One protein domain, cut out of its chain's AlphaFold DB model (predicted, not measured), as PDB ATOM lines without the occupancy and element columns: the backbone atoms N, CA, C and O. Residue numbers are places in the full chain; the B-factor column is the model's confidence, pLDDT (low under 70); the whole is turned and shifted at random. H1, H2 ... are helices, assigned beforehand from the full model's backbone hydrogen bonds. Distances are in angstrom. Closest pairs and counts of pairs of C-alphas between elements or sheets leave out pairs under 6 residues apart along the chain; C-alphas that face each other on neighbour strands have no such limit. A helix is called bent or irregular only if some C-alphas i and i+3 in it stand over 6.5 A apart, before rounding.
ATOM      1  N   ASP A   2     168.406 173.293 232.178       82.69
ATOM      2  CA  ASP A   2     168.237 171.845 232.000       82.69
ATOM      3  C   ASP A   2     169.165 171.060 232.948       82.69
ATOM      4  O   ASP A   2     170.314 171.453 233.182       82.69
ATOM      5  N   LYS A   3     168.665 169.952 233.507       85.69
ATOM      6  CA  LYS A   3     169.454 169.039 234.344       85.69
ATOM      7  C   LYS A   3     170.667 168.503 233.586       85.69
ATOM      8  O   LYS A   3     171.727 168.380 234.196       85.69
ATOM      9  N   GLN A   4     170.530 168.236 232.288       86.69
ATOM     10  CA  GLN A   4     171.618 167.761 231.440       86.69
ATOM     11  C   GLN A   4     172.722 168.815 231.311       86.69
ATOM     12  O   GLN A   4     173.883 168.522 231.569       86.69
ATOM     13  N   ILE A   5     172.366 170.068 231.021       88.81
ATOM     14  CA  ILE A   5     173.336 171.165 230.889       88.81
ATOM     15  C   ILE A   5     174.029 171.459 232.224       88.81
ATOM     16  O   ILE A   5     175.250 171.599 232.275       88.81
ATOM     17  N   LYS A   6     173.281 171.461 233.339       91.31
ATOM     18  CA  LYS A   6     173.874 171.555 234.686       91.31
ATOM     19  C   LYS A   6     174.855 170.414 234.969       91.31
ATOM     20  O   LYS A   6     175.859 170.652 235.636       91.31
ATOM     21  N   ALA A   7     174.559 169.195 234.518       92.44
ATOM     22  CA  ALA A   7     175.450 168.053 234.689       92.44
ATOM     23  C   ALA A   7     176.736 168.222 233.868       92.44
ATOM     24  O   ALA A   7     177.814 168.106 234.443       92.44
ATOM     25  N   LEU A   8     176.629 168.615 232.592       92.25
ATOM     26  CA  LEU A   8     177.785 168.876 231.725       92.25
ATOM     27  C   LEU A   8     178.716 169.940 232.317       92.25
ATOM     28  O   LEU A   8     179.918 169.719 232.423       92.25
ATOM     29  N   LEU A   9     178.172 171.067 232.788       94.31
ATOM     30  CA  LEU A   9     178.986 172.112 233.419       94.31
ATOM     31  C   LEU A   9     179.730 171.607 234.660       94.31
ATOM     32  O   LEU A   9     180.883 171.974 234.883       94.31
ATOM     33  N   LYS A  10     179.090 170.769 235.480       94.44
ATOM     34  CA  LYS A  10     179.724 170.197 236.675       94.44
ATOM     35  C   LYS A  10     180.792 169.161 236.338       94.44
ATOM     36  O   LYS A  10     181.777 169.079 237.063       94.44
ATOM     37  N   GLU A  11     180.578 168.382 235.284       94.81
ATOM     38  CA  GLU A  11     181.481 167.319 234.846       94.81
ATOM     39  C   GLU A  11     182.724 167.881 234.150       94.81
ATOM     40  O   GLU A  11     183.844 167.601 234.571       94.81
ATOM     41  N   TYR A  12     182.533 168.720 233.130       93.31
ATOM     42  CA  TYR A  12     183.622 169.217 232.282       93.31
ATOM     43  C   TYR A  12     184.269 170.493 232.821       93.31
ATOM     44  O   TYR A  12     185.429 170.787 232.524       93.31
ATOM     45  N   HIS A  13     183.551 171.261 233.645       95.44
ATOM     46  CA  HIS A  13     184.033 172.535 234.182       95.44
ATOM     47  C   HIS A  13     183.867 172.625 235.703       95.44
ATOM     48  O   HIS A  13     183.250 173.570 236.209       95.44
ATOM     49  N   PRO A  14     184.408 171.660 236.467       96.12
ATOM     50  CA  PRO A  14     184.257 171.645 237.912       96.12
ATOM     51  C   PRO A  14     184.909 172.882 238.544       96.12
ATOM     52  O   PRO A  14     185.975 173.331 238.126       96.12
ATOM     53  N   ASN A  15     184.285 173.405 239.604       95.69
ATOM     54  CA  ASN A  15     184.791 174.538 240.392       95.69
ATOM     55  C   ASN A  15     184.981 175.845 239.596       95.69
ATOM     56  O   ASN A  15     185.878 176.628 239.904       95.69
ATOM     57  N   GLN A  16     184.128 176.096 238.598       97.44
ATOM     58  CA  GLN A  16     184.106 177.346 237.829       97.44
ATOM     59  C   GLN A  16     182.795 178.127 238.063       97.44
ATOM     60  O   GLN A  16     181.958 178.205 237.162       97.44
ATOM     61  N   PRO A  17     182.561 178.667 239.278       96.94
ATOM     62  CA  PRO A  17     181.263 179.228 239.655       96.94
ATOM     63  C   PRO A  17     180.877 180.464 238.835       96.94
ATOM     64  O   PRO A  17     179.717 180.582 238.452       96.94
ATOM     65  N   GLU A  18     181.827 181.348 238.512       97.56
ATOM     66  CA  GLU A  18     181.567 182.523 237.671       97.56
ATOM     67  C   GLU A  18     181.135 182.106 236.262       97.56
ATOM     68  O   GLU A  18     180.183 182.656 235.711       97.56
ATOM     69  N   PHE A  19     181.793 181.090 235.695       97.81
ATOM     70  CA  PHE A  19     181.412 180.548 234.396       97.81
ATOM     71  C   PHE A  19     180.029 179.882 234.432       97.81
ATOM     72  O   PHE A  19     179.204 180.128 233.554       97.81
ATOM     73  N   HIS A  20     179.739 179.085 235.467       97.25
ATOM     74  CA  HIS A  20     178.435 178.428 235.623       97.25
ATOM     75  C   HIS A  20     177.298 179.441 235.753       97.25
ATOM     76  O   HIS A  20     176.240 179.238 235.158       97.25
ATOM     77  N   GLN A  21     177.522 180.522 236.503       96.19
ATOM     78  CA  GLN A  21     176.548 181.597 236.655       96.19
ATOM     79  C   GLN A  21     176.218 182.237 235.303       96.19
ATOM     80  O   GLN A  21     175.043 182.329 234.954       96.19
ATOM     81  N   ALA A  22     177.236 182.614 234.524       95.75
ATOM     82  CA  ALA A  22     177.045 183.257 233.225       95.75
ATOM     83  C   ALA A  22     176.268 182.370 232.238       95.75
ATOM     84  O   ALA A  22     175.362 182.836 231.548       95.75
ATOM     85  N   VAL A  23     176.577 181.070 232.208       96.12
ATOM     86  CA  VAL A  23     175.830 180.105 231.390       96.12
ATOM     87  C   VAL A  23     174.385 179.979 231.869       96.12
ATOM     88  O   VAL A  23     173.476 179.955 231.043       96.12
ATOM     89  N   GLU A  24     174.141 179.910 233.181       95.38
ATOM     90  CA  GLU A  24     172.781 179.790 233.714       95.38
ATOM     91  C   GLU A  24     171.929 181.037 233.445       95.38
ATOM     92  O   GLU A  24     170.732 180.894 233.192       95.38
ATOM     93  N   GLU A  25     172.517 182.231 233.495       94.62
ATOM     94  CA  GLU A  25     171.839 183.486 233.164       94.62
ATOM     95  C   GLU A  25     171.448 183.522 231.685       94.62
ATOM     96  O   GLU A  25     170.257 183.592 231.391       94.62
ATOM     97  N   ILE A  26     172.399 183.324 230.766       93.44
ATOM     98  CA  ILE A  26     172.102 183.323 229.323       93.44
ATOM     99  C   ILE A  26     171.139 182.195 228.947       93.44
ATOM    100  O   ILE A  26     170.220 182.407 228.159       93.44
ATOM    101  N   TYR A  27     171.296 181.002 229.529       93.94
ATOM    102  CA  TYR A  27     170.398 179.882 229.259       93.94
ATOM    103  C   TYR A  27     168.939 180.241 229.561       93.94
ATOM    104  O   TYR A  27     168.061 179.828 228.811       93.94
ATOM    105  N   LYS A  28     168.656 180.976 230.648       93.81
ATOM    106  CA  LYS A  28     167.273 181.343 231.008       93.81
ATOM    107  C   LYS A  28     166.597 182.151 229.905       93.81
ATOM    108  O   LYS A  28     165.422 181.915 229.653       93.81
ATOM    109  N   ASP A  29     167.344 183.026 229.241       93.81
ATOM    110  CA  ASP A  29     166.807 183.913 228.210       93.81
ATOM    111  C   ASP A  29     166.614 183.206 226.859       93.81
ATOM    112  O   ASP A  29     165.758 183.603 226.071       93.81
ATOM    113  N   ILE A  30     167.384 182.145 226.580       93.50
ATOM    114  CA  ILE A  30     167.355 181.438 225.284       93.50
ATOM    115  C   ILE A  30     166.704 180.051 225.335       93.50
ATOM    116  O   ILE A  30     166.593 179.402 224.295       93.50
ATOM    117  N   ALA A  31     166.312 179.566 226.517       92.44
ATOM    118  CA  ALA A  31     165.839 178.195 226.713       92.44
ATOM    119  C   ALA A  31     164.652 177.859 225.809       92.44
ATOM    120  O   ALA A  31     164.713 176.874 225.077       92.44
ATOM    121  N   ASP A  32     163.604 178.683 225.840       94.19
ATOM    122  CA  ASP A  32     162.378 178.438 225.076       94.19
ATOM    123  C   ASP A  32     162.681 178.432 223.573       94.19
ATOM    124  O   ASP A  32     162.343 177.481 222.872       94.19
ATOM    125  N   PHE A  33     163.465 179.409 223.103       94.94
ATOM    126  CA  PHE A  33     163.933 179.443 221.719       94.94
ATOM    127  C   PHE A  33     164.681 178.155 221.339       94.94
ATOM    128  O   PHE A  33     164.374 177.536 220.324       94.94
ATOM    129  N   TYR A  34     165.632 177.697 222.154       93.44
ATOM    130  CA  TYR A  34     166.371 176.460 221.887       93.44
ATOM    131  C   TYR A  34     165.461 175.216 221.855       93.44
ATOM    132  O   TYR A  34     165.627 174.344 220.995       93.44
ATOM    133  N   HIS A  35     164.476 175.136 222.754       92.19
ATOM    134  CA  HIS A  35     163.513 174.026 222.843       92.19
ATOM    135  C   HIS A  35     162.448 174.040 221.744       92.19
ATOM    136  O   HIS A  35     161.942 172.980 221.374       92.19
ATOM    137  N   ASP A  36     162.221 175.175 221.098       96.44
ATOM    138  CA  ASP A  36     161.339 175.259 219.931       96.44
ATOM    139  C   ASP A  36     162.057 174.907 218.614       96.44
ATOM    140  O   ASP A  36     161.417 174.525 217.633       96.44
ATOM    141  N   HIS A  37     163.395 174.930 218.580       96.81
ATOM    142  CA  HIS A  37     164.176 174.724 217.353       96.81
ATOM    143  C   HIS A  37     164.887 173.361 217.303       96.81
ATOM    144  O   HIS A  37     166.018 173.207 217.769       96.81
ATOM    145  N   GLN A  38     164.251 172.370 216.660       96.62
ATOM    146  CA  GLN A  38     164.773 170.994 216.557       96.62
ATOM    147  C   GLN A  38     166.192 170.930 215.977       96.62
ATOM    148  O   GLN A  38     167.048 170.265 216.549       96.62
ATOM    149  N   THR A  39     166.476 171.695 214.920       97.19
ATOM    150  CA  THR A  39     167.807 171.748 214.298       97.19
ATOM    151  C   THR A  39     168.899 172.111 215.309       97.19
ATOM    152  O   THR A  39     169.959 171.497 215.322       97.19
ATOM    153  N   TYR A  40     168.651 173.063 216.215       95.69
ATOM    154  CA  TYR A  40     169.649 173.463 217.212       95.69
ATOM    155  C   TYR A  40     169.949 172.336 218.205       95.69
ATOM    156  O   TYR A  40     171.092 172.194 218.641       95.69
ATOM    157  N   ARG A  41     168.944 171.514 218.525       94.38
ATOM    158  CA  ARG A  41     169.102 170.337 219.387       94.38
ATOM    159  C   ARG A  41     169.803 169.189 218.677       94.38
ATOM    160  O   ARG A  41     170.699 168.584 219.256       94.38
ATOM    161  N   ASP A  42     169.447 168.926 217.423       96.56
ATOM    162  CA  ASP A  42     170.060 167.863 216.618       96.56
ATOM    163  C   ASP A  42     171.563 168.097 216.446       96.56
ATOM    164  O   ASP A  42     172.367 167.171 216.568       96.56
ATOM    165  N   PHE A  43     171.952 169.358 216.240       96.12
ATOM    166  CA  PHE A  43     173.351 169.765 216.158       96.12
ATOM    167  C   PHE A  43     173.983 170.077 217.521       96.12
ATOM    168  O   PHE A  43     175.153 170.448 217.557       96.12
ATOM    169  N   LYS A  44     173.267 169.913 218.643       94.38
ATOM    170  CA  LYS A  44     173.780 170.163 220.005       94.38
ATOM    171  C   LYS A  44     174.450 171.532 220.155       94.38
ATOM    172  O   LYS A  44     175.548 171.659 220.699       94.38
ATOM    173  N   ILE A  45     173.821 172.565 219.593       94.19
ATOM    174  CA  ILE A  45     174.398 173.915 219.539       94.19
ATOM    175  C   ILE A  45     174.659 174.448 220.945       94.19
ATOM    176  O   ILE A  45     175.682 175.085 221.178       94.19
ATOM    177  N   LEU A  46     173.770 174.159 221.897       92.00
ATOM    178  CA  LEU A  46     173.952 174.617 223.265       92.00
ATOM    179  C   LEU A  46     175.192 173.987 223.902       92.00
ATOM    180  O   LEU A  46     175.975 174.707 224.506       92.00
ATOM    181  N   GLU A  47     175.400 172.683 223.733       92.56
ATOM    182  CA  GLU A  47     176.578 171.979 224.238       92.56
ATOM    183  C   GLU A  47     177.871 172.496 223.598       92.56
ATOM    184  O   GLU A  47     178.853 172.699 224.308       92.56
ATOM    185  N   GLN A  48     177.861 172.784 222.292       93.62
ATOM    186  CA  GLN A  48     179.001 173.412 221.613       93.62
ATOM    187  C   GLN A  48     179.317 174.806 222.176       93.62
ATOM    188  O   GLN A  48     180.480 175.176 222.297       93.62
ATOM    189  N   LEU A  49     178.302 175.580 222.572       92.44
ATOM    190  CA  LEU A  49     178.498 176.899 223.186       92.44
ATOM    191  C   LEU A  49     179.095 176.834 224.601       92.44
ATOM    192  O   LEU A  49     179.646 177.832 225.071       92.44
ATOM    193  N   LEU A  50     179.003 175.697 225.297       94.12
ATOM    194  CA  LEU A  50     179.579 175.550 226.639       94.12
ATOM    195  C   LEU A  50     181.097 175.383 226.610       94.12
ATOM    196  O   LEU A  50     181.766 175.784 227.562       94.12
ATOM    197  N   GLU A  51     181.633 174.822 225.532       96.38
ATOM    198  CA  GLU A  51     183.057 174.542 225.413       96.38
ATOM    199  C   GLU A  51     183.744 175.650 224.599       96.38
ATOM    200  O   GLU A  51     183.331 175.925 223.470       96.38
ATOM    201  N   PRO A  52     184.774 176.324 225.137       97.81
ATOM    202  CA  PRO A  52     185.606 177.206 224.327       97.81
ATOM    203  C   PRO A  52     186.426 176.394 223.316       97.81
ATOM    204  O   PRO A  52     186.990 175.360 223.670       97.81
TER     205      PRO A  52
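What this domain is: This is residues 2 to 52 of the 229 residues of the protein "Glutamate dehydrogenase/leucine dehydrogenase" of Legionella oakridgensis ATCC 33761 = DSM 21215 (UniProt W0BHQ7). A long kinked helix, H2, runs the length of the domain, with shorter H1 and H4 running back along it, their three centres making a triangle with few close contacts. Residues 35 to 43, of which 38 to 42 belong to H3, stick out. The printed part has 51 residues with four named helices, in the order H1, H2, H3, H4 along the chain, and no named strand; the class is all helix, and the whole is compact, with a radius of gyration of the C-alphas of 10.9 A and spans of 31 by 20 by 19 A.

Where its parts are: H1, residues 3 to 12, begins at C-alpha 3 (169.454, 169.039, 234.344) and is 14.3 A long. H2, residues 17 to 36, is 28.3 A long, with a kink of 61 degrees near residue 30; it is irregular, C-alphas 29 and 32 being 7.7 A apart. H3, residues 38 to 42, measures 6.1 A. H4, residues 45 to 50, measures 8.9 A and ends at C-alpha 50 (179.579, 175.550, 226.639).

How they stand to each other: H2 is close to but not clearly touching H1, closest C-alphas Leu 9 and His 20 at 6.7 A, opposite ways at 37 degrees, only just a steep tilt. H2 and H4 are likewise close but not clearly touching, Val 23 and Leu 50 closest at 7.6 A between C-alphas, a shallow tilt of 6 degrees, opposite ways. With residues 34 to 35 alone, H2 only just touches H3, only at the corner, with 3 pairs of C-alphas within 8 A, Tyr 34 and Tyr 40 closest at 6.4 A. H1 and H3 are apart. Every O i to N i+4 pair is within hydrogen-bond range in H1, H3 and H4, and 13 of 16 in H2.

The domain as a whole: The C-alphas farthest apart, of Asn 15 and Gln 38, are 31.3 A apart. The printed part has no cut, its three links between helices are tight, and no printed residue is under 70 in pLDDT.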